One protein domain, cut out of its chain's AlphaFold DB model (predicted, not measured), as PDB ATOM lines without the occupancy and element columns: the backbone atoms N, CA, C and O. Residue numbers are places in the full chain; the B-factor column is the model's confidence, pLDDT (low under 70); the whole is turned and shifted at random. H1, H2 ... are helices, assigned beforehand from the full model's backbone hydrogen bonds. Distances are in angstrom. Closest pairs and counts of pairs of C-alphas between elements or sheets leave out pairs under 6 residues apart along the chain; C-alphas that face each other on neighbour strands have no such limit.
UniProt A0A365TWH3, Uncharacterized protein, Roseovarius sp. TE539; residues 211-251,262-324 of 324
ATOM      1  N   GLU A 211     -18.574   3.134 -32.430       95.88
ATOM      2  CA  GLU A 211     -18.405   2.701 -31.044       95.88
ATOM      3  C   GLU A 211     -19.487   1.685 -30.638       95.88
ATOM      4  O   GLU A 211     -19.186   0.631 -30.073       95.88
ATOM      5  N   VAL A 212     -20.745   1.962 -30.997       97.31
ATOM      6  CA  VAL A 212     -21.878   1.060 -30.729       97.31
ATOM      7  C   VAL A 212     -21.824  -0.176 -31.630       97.31
ATOM      8  O   VAL A 212     -22.034  -1.291 -31.150       97.31
ATOM      9  N   ARG A 213     -21.476  -0.006 -32.912       97.62
ATOM     10  CA  ARG A 213     -21.366  -1.113 -33.876       97.62
ATOM     11  C   ARG A 213     -20.294  -2.121 -33.472       97.62
ATOM     12  O   ARG A 213     -20.545  -3.321 -33.500       97.62
ATOM     13  N   ILE A 214     -19.128  -1.652 -33.027       97.88
ATOM     14  CA  ILE A 214     -18.057  -2.518 -32.513       97.88
ATOM     15  C   ILE A 214     -18.521  -3.258 -31.252       97.88
ATOM     16  O   ILE A 214     -18.314  -4.466 -31.141       97.88
ATOM     17  N   GLY A 215     -19.195  -2.567 -30.324       97.75
ATOM     18  CA  GLY A 215     -19.773  -3.197 -29.134       97.75
ATOM     19  C   GLY A 215     -20.763  -4.315 -29.477       97.75
ATOM     20  O   GLY A 215     -20.712  -5.390 -28.882       97.75
ATOM     21  N   ALA A 216     -21.612  -4.097 -30.482       98.25
ATOM     22  CA  ALA A 216     -22.542  -5.095 -30.999       98.25
ATOM     23  C   ALA A 216     -21.846  -6.312 -31.628       98.25
ATOM     24  O   ALA A 216     -22.240  -7.444 -31.353       98.25
ATOM     25  N   ILE A 217     -20.792  -6.102 -32.423       98.38
ATOM     26  CA  ILE A 217     -19.998  -7.188 -33.023       98.38
ATOM     27  C   ILE A 217     -19.397  -8.088 -31.934       98.38
ATOM     28  O   ILE A 217     -19.521  -9.309 -32.002       98.38
ATOM     29  N   TYR A 218     -18.810  -7.499 -30.888       97.94
ATOM     30  CA  TYR A 218     -18.254  -8.267 -29.768       97.94
ATOM     31  C   TYR A 218     -19.329  -8.915 -28.886       97.94
ATOM     32  O   TYR A 218     -19.115  -9.998 -28.337       97.94
ATOM     33  N   ALA A 219     -20.508  -8.300 -28.758       97.75
ATOM     34  CA  ALA A 219     -21.642  -8.928 -28.087       97.75
ATOM     35  C   ALA A 219     -22.112 -10.181 -28.845       97.75
ATOM     36  O   ALA A 219     -22.346 -11.214 -28.219       97.75
ATOM     37  N   LEU A 220     -22.188 -10.110 -30.179       97.69
ATOM     38  CA  LEU A 220     -22.480 -11.255 -31.042       97.69
ATOM     39  C   LEU A 220     -21.424 -12.353 -30.892       97.69
ATOM     40  O   LEU A 220     -21.797 -13.502 -30.671       97.69
ATOM     41  N   GLU A 221     -20.131 -12.011 -30.918       96.50
ATOM     42  CA  GLU A 221     -19.048 -12.972 -30.662       96.50
ATOM     43  C   GLU A 221     -19.264 -13.707 -29.332       96.50
ATOM     44  O   GLU A 221     -19.253 -14.936 -29.288       96.50
ATOM     45  N   ARG A 222     -19.540 -12.974 -28.251       95.75
ATOM     46  CA  ARG A 222     -19.778 -13.581 -26.938       95.75
ATOM     47  C   ARG A 222     -20.992 -14.512 -26.931       95.75
ATOM     48  O   ARG A 222     -20.939 -15.564 -26.307       95.75
ATOM     49  N   ILE A 223     -22.062 -14.176 -27.651       95.44
ATOM     50  CA  ILE A 223     -23.223 -15.071 -27.790       95.44
ATOM     51  C   ILE A 223     -22.838 -16.351 -28.552       95.44
ATOM     52  O   ILE A 223     -23.257 -17.432 -28.147       95.44
ATOM     53  N   THR A 224     -22.000 -16.270 -29.598       94.69
ATOM     54  CA  THR A 224     -21.514 -17.482 -30.300       94.69
ATOM     55  C   THR A 224     -20.666 -18.391 -29.420       94.69
ATOM     56  O   THR A 224     -20.625 -19.595 -29.654       94.69
ATOM     57  N   GLN A 225     -19.975 -17.823 -28.429       92.31
ATOM     58  CA  GLN A 225     -19.181 -18.578 -27.459       92.31
ATOM     59  C   GLN A 225     -20.067 -19.287 -26.434       92.31
ATOM     60  O   GLN A 225     -19.754 -20.401 -26.025       92.31
ATOM     61  N   ASP A 226     -21.180 -18.657 -26.050       91.44
ATOM     62  CA  ASP A 226     -22.151 -19.224 -25.112       91.44
ATOM     63  C   ASP A 226     -23.032 -20.314 -25.772       91.44
ATOM     64  O   ASP A 226     -23.538 -21.197 -25.079       91.44
ATOM     65  N   SER A 227     -23.245 -20.264 -27.099       90.94
ATOM     66  CA  SER A 227     -24.164 -21.158 -27.827       90.94
ATOM     67  C   SER A 227     -23.660 -21.574 -29.219       90.94
ATOM     68  O   SER A 227     -23.829 -20.862 -30.214       90.94
ATOM     69  N   ASP A 228     -23.166 -22.813 -29.325       91.75
ATOM     70  CA  ASP A 228     -22.808 -23.454 -30.604       91.75
ATOM     71  C   ASP A 228     -24.019 -23.602 -31.551       91.75
ATOM     72  O   ASP A 228     -23.874 -23.646 -32.777       91.75
ATOM     73  N   ARG A 229     -25.239 -23.684 -31.000       90.06
ATOM     74  CA  ARG A 229     -26.468 -23.833 -31.792       90.06
ATOM     75  C   ARG A 229     -26.729 -22.595 -32.653       90.06
ATOM     76  O   ARG A 229     -27.115 -22.743 -33.818       90.06
ATOM     77  N   ASP A 230     -26.495 -21.417 -32.077       93.88
ATOM     78  CA  ASP A 230     -26.805 -20.111 -32.671       93.88
ATOM     79  C   ASP A 230     -25.603 -19.514 -33.429       93.88
ATOM     80  O   ASP A 230     -25.757 -18.580 -34.216       93.88
ATOM     81  N   HIS A 231     -24.414 -20.115 -33.277       95.31
ATOM     82  CA  HIS A 231     -23.169 -19.746 -33.961       95.31
ATOM     83  C   HIS A 231     -23.345 -19.436 -35.453       95.31
ATOM     84  O   HIS A 231     -22.995 -18.352 -35.911       95.31
ATOM     85  N   VAL A 232     -23.923 -20.367 -36.222       96.44
ATOM     86  CA  VAL A 232     -24.048 -20.208 -37.685       96.44
ATOM     87  C   VAL A 232     -24.920 -19.010 -38.060       96.44
ATOM     88  O   VAL A 232     -24.554 -18.261 -38.962       96.44
ATOM     89  N   GLN A 233     -26.019 -18.783 -37.339       96.19
ATOM     90  CA  GLN A 233     -26.891 -17.631 -37.579       96.19
ATOM     91  C   GLN A 233     -26.134 -16.317 -37.350       96.19
ATOM     92  O   GLN A 233     -26.248 -15.374 -38.129       96.19
ATOM     93  N   ILE A 234     -25.324 -16.252 -36.295       97.06
ATOM     94  CA  ILE A 234     -24.535 -15.060 -35.986       97.06
ATOM     95  C   ILE A 234     -23.432 -14.838 -37.032       97.06
ATOM     96  O   ILE A 234     -23.208 -13.701 -37.447       97.06
ATOM     97  N   MET A 235     -22.791 -15.900 -37.523       97.44
ATOM     98  CA  MET A 235     -21.825 -15.792 -38.623       97.44
ATOM     99  C   MET A 235     -22.488 -15.274 -39.908       97.44
ATOM    100  O   MET A 235     -21.923 -14.420 -40.589       97.44
ATOM    101  N   GLU A 236     -23.712 -15.712 -40.222       97.44
ATOM    102  CA  GLU A 236     -24.498 -15.173 -41.341       97.44
ATOM    103  C   GLU A 236     -24.791 -13.679 -41.182       97.44
ATOM    104  O   GLU A 236     -24.626 -12.930 -42.147       97.44
ATOM    105  N   ILE A 237     -25.165 -13.244 -39.976       97.88
ATOM    106  CA  ILE A 237     -25.403 -11.833 -39.647       97.88
ATOM    107  C   ILE A 237     -24.127 -11.010 -39.849       97.88
ATOM    108  O   ILE A 237     -24.168  -9.979 -40.517       97.88
ATOM    109  N   LEU A 238     -22.985 -11.461 -39.320       98.06
ATOM    110  CA  LEU A 238     -21.711 -10.748 -39.454       98.06
ATOM    111  C   LEU A 238     -21.228 -10.708 -40.912       98.06
ATOM    112  O   LEU A 238     -20.793  -9.659 -41.387       98.06
ATOM    113  N   CYS A 239     -21.365 -11.806 -41.661       97.81
ATOM    114  CA  CYS A 239     -21.079 -11.814 -43.094       97.81
ATOM    115  C   CYS A 239     -22.006 -10.866 -43.866       97.81
ATOM    116  O   CYS A 239     -21.538 -10.125 -44.725       97.81
ATOM    117  N   ALA A 240     -23.308 -10.854 -43.566       97.69
ATOM    118  CA  ALA A 240     -24.257  -9.930 -44.187       97.69
ATOM    119  C   ALA A 240     -23.917  -8.471 -43.868       97.69
ATOM    120  O   ALA A 240     -23.918  -7.634 -44.767       97.69
ATOM    121  N   TYR A 241     -23.551  -8.187 -42.619       97.50
ATOM    122  CA  TYR A 241     -23.099  -6.872 -42.189       97.50
ATOM    123  C   TYR A 241     -21.885  -6.395 -42.992       97.50
ATOM    124  O   TYR A 241     -21.911  -5.278 -43.514       97.50
ATOM    125  N   ILE A 242     -20.861  -7.244 -43.150       97.19
ATOM    126  CA  ILE A 242     -19.683  -6.931 -43.973       97.19
ATOM    127  C   ILE A 242     -20.100  -6.710 -45.430       97.19
ATOM    128  O   ILE A 242     -19.708  -5.710 -46.024       97.19
ATOM    129  N   ARG A 243     -20.931  -7.592 -46.000       96.25
ATOM    130  CA  ARG A 243     -21.388  -7.462 -47.393       96.25
ATOM    131  C   ARG A 243     -22.145  -6.168 -47.662       96.25
ATOM    132  O   ARG A 243     -21.952  -5.583 -48.719       96.25
ATOM    133  N   GLU A 244     -22.969  -5.722 -46.722       95.56
ATOM    134  CA  GLU A 244     -23.753  -4.497 -46.882       95.56
ATOM    135  C   GLU A 244     -22.896  -3.239 -46.696       95.56
ATOM    136  O   GLU A 244     -23.042  -2.261 -47.421       95.56
ATOM    137  N   ASN A 245     -21.952  -3.271 -45.754       93.88
ATOM    138  CA  ASN A 245     -21.147  -2.102 -45.396       93.88
ATOM    139  C   ASN A 245     -19.834  -1.972 -46.183       93.88
ATOM    140  O   ASN A 245     -19.183  -0.932 -46.098       93.88
ATOM    141  N   ALA A 246     -19.444  -3.012 -46.920       93.69
ATOM    142  CA  ALA A 246     -18.238  -3.057 -47.742       93.69
ATOM    143  C   ALA A 246     -18.552  -3.407 -49.204       93.69
ATOM    144  O   ALA A 246     -17.678  -3.889 -49.916       93.69
ATOM    145  N   LYS A 247     -19.797  -3.245 -49.662       92.94
ATOM    146  CA  LYS A 247     -20.206  -3.636 -51.015       92.94
ATOM    147  C   LYS A 247     -19.372  -2.923 -52.081       92.94
ATOM    148  O   LYS A 247     -19.216  -1.707 -52.031       92.94
ATOM    149  N   THR A 248     -18.920  -3.663 -53.093       88.00
ATOM    150  CA  THR A 248     -18.277  -3.073 -54.271       88.00
ATOM    151  C   THR A 248     -18.850  -3.619 -55.570       88.00
ATOM    152  O   THR A 248     -19.028  -4.824 -55.742       88.00
ATOM    153  N   SER A 249     -19.160  -2.712 -56.495       81.94
ATOM    154  CA  SER A 249     -19.491  -3.021 -57.894       81.94
ATOM    155  C   SER A 249     -18.293  -2.842 -58.821       81.94
ATOM    156  O   SER A 249     -18.297  -3.329 -59.948       81.94
ATOM    157  N   ASP A 250     -17.283  -2.126 -58.342       82.69
ATOM    158  CA  ASP A 250     -16.068  -1.834 -59.069       82.69
ATOM    159  C   ASP A 250     -14.942  -2.720 -58.527       82.69
ATOM    160  O   ASP A 250     -14.702  -2.797 -57.319       82.69
ATOM    161  N   LEU A 251     -14.287  -3.440 -59.431       81.56
ATOM    162  CA  LEU A 251     -13.169  -4.329 -59.122       81.56
ATOM    163  C   LEU A 251     -11.849  -3.778 -59.653       81.56
ATOM    164  O   LEU A 251     -10.827  -4.458 -59.549       81.56
ATOM    165  N   SER A 262      -7.213   2.563 -44.398       76.69
ATOM    166  CA  SER A 262      -7.550   1.540 -43.421       76.69
ATOM    167  C   SER A 262      -8.934   1.039 -43.774       76.69
ATOM    168  O   SER A 262      -9.823   1.846 -44.069       76.69
ATOM    169  N   LEU A 263      -9.145  -0.272 -43.692       88.69
ATOM    170  CA  LEU A 263     -10.499  -0.795 -43.592       88.69
ATOM    171  C   LEU A 263     -11.183  -0.140 -42.380       88.69
ATOM    172  O   LEU A 263     -10.536   0.142 -41.362       88.69
ATOM    173  N   ARG A 264     -12.487   0.125 -42.494       91.12
ATOM    174  CA  ARG A 264     -13.284   0.662 -41.388       91.12
ATOM    175  C   ARG A 264     -13.149  -0.253 -40.162       91.12
ATOM    176  O   ARG A 264     -13.149  -1.476 -40.283       91.12
ATOM    177  N   VAL A 265     -13.008   0.341 -38.982       94.12
ATOM    178  CA  VAL A 265     -12.639  -0.384 -37.749       94.12
ATOM    179  C   VAL A 265     -13.660  -1.442 -37.313       94.12
ATOM    180  O   VAL A 265     -13.282  -2.489 -36.801       94.12
ATOM    181  N   ASP A 266     -14.946  -1.201 -37.547       96.25
ATOM    182  CA  ASP A 266     -16.038  -2.151 -37.316       96.25
ATOM    183  C   ASP A 266     -16.017  -3.316 -38.321       96.25
ATOM    184  O   ASP A 266     -16.225  -4.461 -37.934       96.25
ATOM    185  N   LEU A 267     -15.695  -3.063 -39.592       96.19
ATOM    186  CA  LEU A 267     -15.503  -4.107 -40.599       96.19
ATOM    187  C   LEU A 267     -14.305  -4.995 -40.251       96.19
ATOM    188  O   LEU A 267     -14.427  -6.215 -40.313       96.19
ATOM    189  N   GLN A 268     -13.180  -4.410 -39.822       95.81
ATOM    190  CA  GLN A 268     -12.035  -5.191 -39.344       95.81
ATOM    191  C   GLN A 268     -12.396  -6.007 -38.096       95.81
ATOM    192  O   GLN A 268     -12.053  -7.181 -38.024       95.81
ATOM    193  N   ALA A 269     -13.146  -5.432 -37.148       96.94
ATOM    194  CA  ALA A 269     -13.625  -6.171 -35.982       96.94
ATOM    195  C   ALA A 269     -14.513  -7.360 -36.387       96.94
ATOM    196  O   ALA A 269     -14.331  -8.462 -35.874       96.94
ATOM    197  N   ALA A 270     -15.431  -7.170 -37.340       97.31
ATOM    198  CA  ALA A 270     -16.271  -8.248 -37.852       97.31
ATOM    199  C   ALA A 270     -15.438  -9.348 -38.534       97.31
ATOM    200  O   ALA A 270     -15.678 -10.525 -38.272       97.31
ATOM    201  N   ILE A 271     -14.437  -8.979 -39.346       96.38
ATOM    202  CA  ILE A 271     -13.480  -9.917 -39.958       96.38
ATOM    203  C   ILE A 271     -12.732 -10.706 -38.879       96.38
ATOM    204  O   ILE A 271     -12.659 -11.932 -38.950       96.38
ATOM    205  N   ASP A 272     -12.227 -10.032 -37.849       95.94
ATOM    206  CA  ASP A 272     -11.494 -10.692 -36.772       95.94
ATOM    207  C   ASP A 272     -12.378 -11.675 -35.993       95.94
ATOM    208  O   ASP A 272     -11.895 -12.732 -35.588       95.94
ATOM    209  N   VAL A 273     -13.654 -11.343 -35.762       96.69
ATOM    210  CA  VAL A 273     -14.611 -12.222 -35.070       96.69
ATOM    211  C   VAL A 273     -14.924 -13.458 -35.909       96.69
ATOM    212  O   VAL A 273     -14.788 -14.578 -35.418       96.69
ATOM    213  N   ILE A 274     -15.280 -13.291 -37.188       96.44
ATOM    214  CA  ILE A 274     -15.546 -14.449 -38.060       96.44
ATOM    215  C   ILE A 274     -14.272 -15.269 -38.324       96.44
ATOM    216  O   ILE A 274     -14.354 -16.452 -38.635       96.44
ATOM    217  N   GLY A 275     -13.081 -14.682 -38.183       95.19
ATOM    218  CA  GLY A 275     -11.809 -15.395 -38.282       95.19
ATOM    219  C   GLY A 275     -11.457 -16.221 -37.036       95.19
ATOM    220  O   GLY A 275     -10.789 -17.248 -37.156       95.19
ATOM    221  N   ARG A 276     -11.912 -15.826 -35.840       93.69
ATOM    222  CA  ARG A 276     -11.514 -16.405 -34.537       93.69
ATOM    223  C   ARG A 276     -12.432 -17.523 -34.020       93.69
ATOM    224  O   ARG A 276     -12.639 -17.676 -32.821       93.69
ATOM    225  N   ARG A 277     -12.968 -18.342 -34.921       93.81
ATOM    226  CA  ARG A 277     -13.911 -19.418 -34.573       93.81
ATOM    227  C   ARG A 277     -13.224 -20.615 -33.910       93.81
ATOM    228  O   ARG A 277     -12.155 -21.044 -34.352       93.81
ATOM    229  N   TYR A 278     -13.869 -21.195 -32.898       92.56
ATOM    230  CA  TYR A 278     -13.381 -22.369 -32.160       92.56
ATOM    231  C   TYR A 278     -13.603 -23.676 -32.935       92.56
ATOM    232  O   TYR A 278     -14.420 -23.751 -33.852       92.56
ATOM    233  N   GLU A 279     -12.904 -24.750 -32.557       92.50
ATOM    234  CA  GLU A 279     -13.035 -26.039 -33.252       92.50
ATOM    235  C   GLU A 279     -14.440 -26.654 -33.107       92.50
ATOM    236  O   GLU A 279     -14.946 -27.255 -34.058       92.50
ATOM    237  N   SER A 280     -15.118 -26.446 -31.967       93.56
ATOM    238  CA  SER A 280     -16.521 -26.855 -31.778       93.56
ATOM    239  C   SER A 280     -17.429 -26.186 -32.813       93.56
ATOM    240  O   SER A 280     -18.144 -26.866 -33.549       93.56
ATOM    241  N   GLN A 281     -17.301 -24.872 -32.971       94.69
ATOM    242  CA  GLN A 281     -18.033 -24.074 -33.946       94.69
ATOM    243  C   GLN A 281     -17.751 -24.532 -35.384       94.69
ATOM    244  O   GLN A 281     -18.683 -24.792 -36.145       94.69
ATOM    245  N   LYS A 282     -16.479 -24.747 -35.749       94.19
ATOM    246  CA  LYS A 282     -16.101 -25.271 -37.076       94.19
ATOM    247  C   LYS A 282     -16.689 -26.656 -37.347       94.19
ATOM    248  O   LYS A 282     -17.016 -26.973 -38.490       94.19
ATOM    249  N   SER A 283     -16.844 -27.498 -36.325       93.69
ATOM    250  CA  SER A 283     -17.501 -28.802 -36.481       93.69
ATOM    251  C   SER A 283     -18.991 -28.662 -36.823       93.69
ATOM    252  O   SER A 283     -19.479 -29.356 -37.719       93.69
ATOM    253  N   VAL A 284     -19.685 -27.698 -36.203       94.44
ATOM    254  CA  VAL A 284     -21.083 -27.355 -36.511       94.44
ATOM    255  C   VAL A 284     -21.210 -26.802 -37.929       94.44
ATOM    256  O   VAL A 284     -22.122 -27.187 -38.662       94.44
ATOM    257  N   GLU A 285     -20.279 -25.948 -38.356       95.19
ATOM    258  CA  GLU A 285     -20.243 -25.426 -39.725       95.19
ATOM    259  C   GLU A 285     -20.062 -26.538 -40.756       95.19
ATOM    260  O   GLU A 285     -20.817 -26.605 -41.726       95.19
ATOM    261  N   ARG A 286     -19.119 -27.463 -40.518       94.50
ATOM    262  CA  ARG A 286     -18.900 -28.639 -41.374       94.50
ATOM    263  C   ARG A 286     -20.150 -29.514 -41.455       94.50
ATOM    264  O   ARG A 286     -20.531 -29.919 -42.552       94.50
ATOM    265  N   ALA A 287     -20.819 -29.754 -40.326       95.00
ATOM    266  CA  ALA A 287     -22.060 -30.524 -40.277       95.00
ATOM    267  C   ALA A 287     -23.195 -29.853 -41.071       95.00
ATOM    268  O   ALA A 287     -23.922 -30.527 -41.800       95.00
ATOM    269  N   LYS A 288     -23.314 -28.521 -40.985       94.94
ATOM    270  CA  LYS A 288     -24.313 -27.725 -41.717       94.94
ATOM    271  C   LYS A 288     -23.884 -27.346 -43.142       94.94
ATOM    272  O   LYS A 288     -24.657 -26.707 -43.849       94.94
ATOM    273  N   ARG A 289     -22.675 -27.730 -43.581       94.81
ATOM    274  CA  ARG A 289     -22.041 -27.291 -44.844       94.81
ATOM    275  C   ARG A 289     -22.004 -25.764 -45.001       94.81
ATOM    276  O   ARG A 289     -22.073 -25.247 -46.115       94.81
ATOM    277  N   TYR A 290     -21.905 -25.053 -43.885       95.31
ATOM    278  CA  TYR A 290     -21.833 -23.601 -43.856       95.31
ATOM    279  C   TYR A 290     -20.441 -23.118 -44.286       95.31
ATOM    280  O   TYR A 290     -19.428 -23.750 -43.984       95.31
ATOM    281  N   ARG A 291     -20.398 -21.989 -44.996       95.81
ATOM    282  CA  ARG A 291     -19.169 -21.316 -45.432       95.81
ATOM    283  C   ARG A 291     -19.343 -19.813 -45.241       95.81
ATOM    284  O   ARG A 291     -20.402 -19.287 -45.573       95.81
ATOM    285  N   LEU A 292     -18.301 -19.125 -44.770       96.75
ATOM    286  CA  LEU A 292     -18.305 -17.661 -44.704       96.75
ATOM    287  C   LEU A 292     -18.477 -17.086 -46.112       96.75
ATOM    288  O   LEU A 292     -17.692 -17.411 -47.003       96.75
ATOM    289  N   ASP A 293     -19.476 -16.233 -46.311       96.44
ATOM    290  CA  ASP A 293     -19.760 -15.605 -47.602       96.44
ATOM    291  C   ASP A 293     -19.474 -14.106 -47.545       96.44
ATOM    292  O   ASP A 293     -20.257 -13.330 -46.994       96.44
ATOM    293  N   LEU A 294     -18.352 -13.709 -48.142       96.06
ATOM    294  CA  LEU A 294     -17.891 -12.326 -48.202       96.06
ATOM    295  C   LEU A 294     -17.881 -11.798 -49.640       96.06
ATOM    296  O   LEU A 294     -17.223 -10.802 -49.911       96.06
ATOM    297  N   ARG A 295     -18.585 -12.443 -50.575       95.06
ATOM    298  CA  ARG A 295     -18.555 -12.073 -51.998       95.06
ATOM    299  C   ARG A 295     -18.953 -10.624 -52.258       95.06
ATOM    300  O   ARG A 295     -19.839 -10.093 -51.591       95.06
ATOM    301  N   GLY A 296     -18.379 -10.034 -53.307       93.62
ATOM    302  CA  GLY A 296     -18.782  -8.705 -53.780       93.62
ATOM    303  C   GLY A 296     -18.385  -7.567 -52.838       93.62
ATOM    304  O   GLY A 296     -19.079  -6.552 -52.796       93.62
ATOM    305  N   THR A 297     -17.328  -7.751 -52.042       94.69
ATOM    306  CA  THR A 297     -16.892  -6.778 -51.030       94.69
ATOM    307  C   THR A 297     -15.538  -6.158 -51.346       94.69
ATOM    308  O   THR A 297     -14.655  -6.808 -51.902       94.69
ATOM    309  N   ASP A 298     -15.360  -4.894 -50.974       92.50
ATOM    310  CA  ASP A 298     -14.067  -4.230 -50.901       92.50
ATOM    311  C   ASP A 298     -13.478  -4.422 -49.504       92.50
ATOM    312  O   ASP A 298     -13.822  -3.722 -48.553       92.50
ATOM    313  N   LEU A 299     -12.590  -5.406 -49.392       91.94
ATOM    314  CA  LEU A 299     -11.822  -5.695 -48.184       91.94
ATOM    315  C   LEU A 299     -10.371  -5.240 -48.365       91.94
ATOM    316  O   LEU A 299      -9.454  -5.831 -47.798       91.94
ATOM    317  N   SER A 300     -10.141  -4.208 -49.181       89.00
ATOM    318  CA  SER A 300      -8.812  -3.622 -49.319       89.00
ATOM    319  C   SER A 300      -8.294  -3.177 -47.950       89.00
ATOM    320  O   SER A 300      -9.032  -2.591 -47.156       89.00
ATOM    321  N   PHE A 301      -7.020  -3.458 -47.679       88.25
ATOM    322  CA  PHE A 301      -6.345  -3.193 -46.402       88.25
ATOM    323  C   PHE A 301      -6.895  -3.956 -45.191       88.25
ATOM    324  O   PHE A 301      -6.536  -3.644 -44.056       88.25
ATOM    325  N   ALA A 302      -7.741  -4.966 -45.409       91.38
ATOM    326  CA  ALA A 302      -8.135  -5.881 -44.350       91.38
ATOM    327  C   ALA A 302      -6.932  -6.690 -43.845       91.38
ATOM    328  O   ALA A 302      -6.020  -7.041 -44.601       91.38
ATOM    329  N   ASN A 303      -6.953  -7.023 -42.560       92.00
ATOM    330  CA  ASN A 303      -6.006  -7.938 -41.944       92.00
ATOM    331  C   ASN A 303      -6.672  -9.300 -41.709       92.00
ATOM    332  O   ASN A 303      -7.603  -9.397 -40.913       92.00
ATOM    333  N   PHE A 304      -6.181 -10.346 -42.375       92.31
ATOM    334  CA  PHE A 304      -6.630 -11.732 -42.196       92.31
ATOM    335  C   PHE A 304      -5.623 -12.595 -41.422       92.31
ATOM    336  O   PHE A 304      -5.937 -13.739 -41.102       92.31
ATOM    337  N   ALA A 305      -4.453 -12.060 -41.053       88.88
ATOM    338  CA  ALA A 305      -3.305 -12.839 -40.573       88.88
ATOM    339  C   ALA A 305      -3.528 -13.627 -39.270       88.88
ATOM    340  O   ALA A 305      -2.738 -14.498 -38.911       88.88
ATOM    341  N   ARG A 306      -4.587 -13.311 -38.517       82.56
ATOM    342  CA  ARG A 306      -4.910 -13.959 -37.234       82.56
ATOM    343  C   ARG A 306      -6.168 -14.826 -37.269       82.56
ATOM    344  O   ARG A 306      -6.558 -15.335 -36.220       82.56
ATOM    345  N   GLY A 307      -6.817 -14.973 -38.423       88.88
ATOM    346  CA  GLY A 307      -8.090 -15.681 -38.538       88.88
ATOM    347  C   GLY A 307      -8.039 -16.882 -39.473       88.88
ATOM    348  O   GLY A 307      -7.233 -16.946 -40.396       88.88
ATOM    349  N   ASP A 308      -8.942 -17.834 -39.248       92.12
ATOM    350  CA  ASP A 308      -9.168 -18.952 -40.155       92.12
ATOM    351  C   ASP A 308     -10.302 -18.636 -41.136       92.12
ATOM    352  O   ASP A 308     -11.492 -18.671 -40.800       92.12
ATOM    353  N   PHE A 309      -9.902 -18.367 -42.377       93.44
ATOM    354  CA  PHE A 309     -10.786 -18.130 -43.518       93.44
ATOM    355  C   PHE A 309     -10.762 -19.298 -44.510       93.44
ATOM    356  O   PHE A 309     -11.130 -19.144 -45.678       93.44
ATOM    357  N   SER A 310     -10.347 -20.484 -44.056       88.56
ATOM    358  CA  SER A 310     -10.409 -21.705 -44.852       88.56
ATOM    359  C   SER A 310     -11.832 -21.926 -45.342       88.56
ATOM    360  O   SER A 310     -12.802 -21.824 -44.591       88.56
ATOM    361  N   ALA A 311     -11.962 -22.205 -46.635       88.12
ATOM    362  CA  ALA A 311     -13.252 -22.331 -47.293       88.12
ATOM    363  C   ALA A 311     -14.160 -21.084 -47.168       88.12
ATOM    364  O   ALA A 311     -15.360 -21.201 -47.395       88.12
ATOM    365  N   ALA A 312     -13.653 -19.875 -46.929       94.06
ATOM    366  CA  ALA A 312     -14.446 -18.668 -47.173       94.06
ATOM    367  C   ALA A 312     -14.732 -18.493 -48.679       94.06
ATOM    368  O   ALA A 312     -13.991 -18.983 -49.537       94.06
ATOM    369  N   ILE A 313     -15.838 -17.834 -49.016       95.50
ATOM    370  CA  ILE A 313     -16.207 -17.478 -50.386       95.50
ATOM    371  C   ILE A 313     -15.859 -16.002 -50.591       95.50
ATOM    372  O   ILE A 313     -16.556 -15.119 -50.099       95.50
ATOM    373  N   LEU A 314     -14.778 -15.757 -51.334       92.75
ATOM    374  CA  LEU A 314     -14.223 -14.426 -51.633       92.75
ATOM    375  C   LEU A 314     -14.388 -14.049 -53.119       92.75
ATOM    376  O   LEU A 314     -13.564 -13.344 -53.700       92.75
ATOM    377  N   ALA A 315     -15.420 -14.578 -53.780       92.31
ATOM    378  CA  ALA A 315     -15.653 -14.287 -55.193       92.31
ATOM    379  C   ALA A 315     -16.045 -12.814 -55.389       92.31
ATOM    380  O   ALA A 315     -16.855 -12.272 -54.636       92.31
ATOM    381  N   SER A 316     -15.491 -12.183 -56.424       91.94
ATOM    382  CA  SER A 316     -15.723 -10.763 -56.725       91.94
ATOM    383  C   SER A 316     -15.369  -9.825 -55.563       91.94
ATOM    384  O   SER A 316     -16.039  -8.818 -55.362       91.94
ATOM    385  N   CYS A 317     -14.350 -10.163 -54.771       91.19
ATOM    386  CA  CYS A 317     -13.826  -9.280 -53.733       91.19
ATOM    387  C   CYS A 317     -12.662  -8.438 -54.259       91.19
ATOM    388  O   CYS A 317     -11.822  -8.932 -55.016       91.19
ATOM    389  N   ARG A 318     -12.562  -7.193 -53.793       89.69
ATOM    390  CA  ARG A 318     -11.354  -6.376 -53.935       89.69
ATOM    391  C   ARG A 318     -10.491  -6.569 -52.682       89.69
ATOM    392  O   ARG A 318     -10.962  -6.366 -51.569       89.69
ATOM    393  N   LEU A 319      -9.241  -6.997 -52.874       87.94
ATOM    394  CA  LEU A 319      -8.293  -7.368 -51.805       87.94
ATOM    395  C   LEU A 319      -6.975  -6.575 -51.902       87.94
ATOM    396  O   LEU A 319      -5.896  -7.091 -51.614       87.94
ATOM    397  N   GLY A 320      -7.034  -5.320 -52.357       85.81
ATOM    398  CA  GLY A 320      -5.837  -4.488 -52.513       85.81
ATOM    399  C   GLY A 320      -5.190  -4.169 -51.163       85.81
ATOM    400  O   GLY A 320      -5.878  -3.757 -50.239       85.81
ATOM    401  N   GLY A 321      -3.875  -4.357 -51.025       81.31
ATOM    402  CA  GLY A 321      -3.145  -3.988 -49.800       81.31
ATOM    403  C   GLY A 321      -3.489  -4.815 -48.553       81.31
ATOM    404  O   GLY A 321      -3.260  -4.356 -47.439       81.31
ATOM    405  N   VAL A 322      -4.061  -6.007 -48.729       84.88
ATOM    406  CA  VAL A 322      -4.438  -6.926 -47.646       84.88
ATOM    407  C   VAL A 322      -3.213  -7.547 -46.958       84.88
ATOM    408  O   VAL A 322      -2.210  -7.838 -47.608       84.88
ATOM    409  N   CYS A 323      -3.319  -7.794 -45.648       80.81
ATOM    410  CA  CYS A 323      -2.349  -8.562 -44.860       80.81
ATOM    411  C   CYS A 323      -2.881  -9.987 -44.610       80.81
ATOM    412  O   CYS A 323      -4.024 -10.132 -44.172       80.81
ATOM    413  N   ILE A 324      -2.075 -11.018 -44.889       80.00
ATOM    414  CA  ILE A 324      -2.419 -12.452 -44.771       80.00
ATOM    415  C   ILE A 324      -1.368 -13.151 -43.913       80.00
ATOM    416  O   ILE A 324      -0.183 -12.769 -44.029       80.00
TER     417      ILE A 324
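Overview. This is residues 211 to 251 and 262 to 324 of the 324 residues of an uncharacterized protein of Roseovarius sp. TE539 (UniProt A0A365TWH3). Helices H1, H2 and H3 form an up-and-down bundle, each running against the one before, with H4 across one end. Residues 289 to 324, with no named element, wind over the side of H2 and H3 away from H1. The 104 printed residues, all helix in class, are compact: radius of gyration of the C-alphas 13.0 A, spans 36 by 31 by 22 A.

Arrangement. Start at H1, residues 211 to 226; it forms a hairpin with H2, residues 231 to 245, closest C-alphas Thr 224 and His 231, 4.6 A. H3, residues 265 to 275, touches H1, closest C-alphas Asp 266 and Ile 214, 5.2 A, and H2, Leu 267 and Ile 242, 6.1 A. H4, residues 279 to 288, only just touches H2, with 3 pairs of C-alphas within 8 A, closest His 231 and Gln 281, 6.7 A, about perpendicular at 84 degrees. In these four helices every O i to N i+4 pair is within hydrogen-bond range.

Along the chain. Find C-alpha 211 at (-18.405, 2.701, -31.044); H1 runs 23.0 A, H2 21.1 A.

Size, cuts and confidence. Residues 252 to 261 are cut out, C-alphas 251 and 262 17.7 A apart; no printed residue is under 70 in pLDDT.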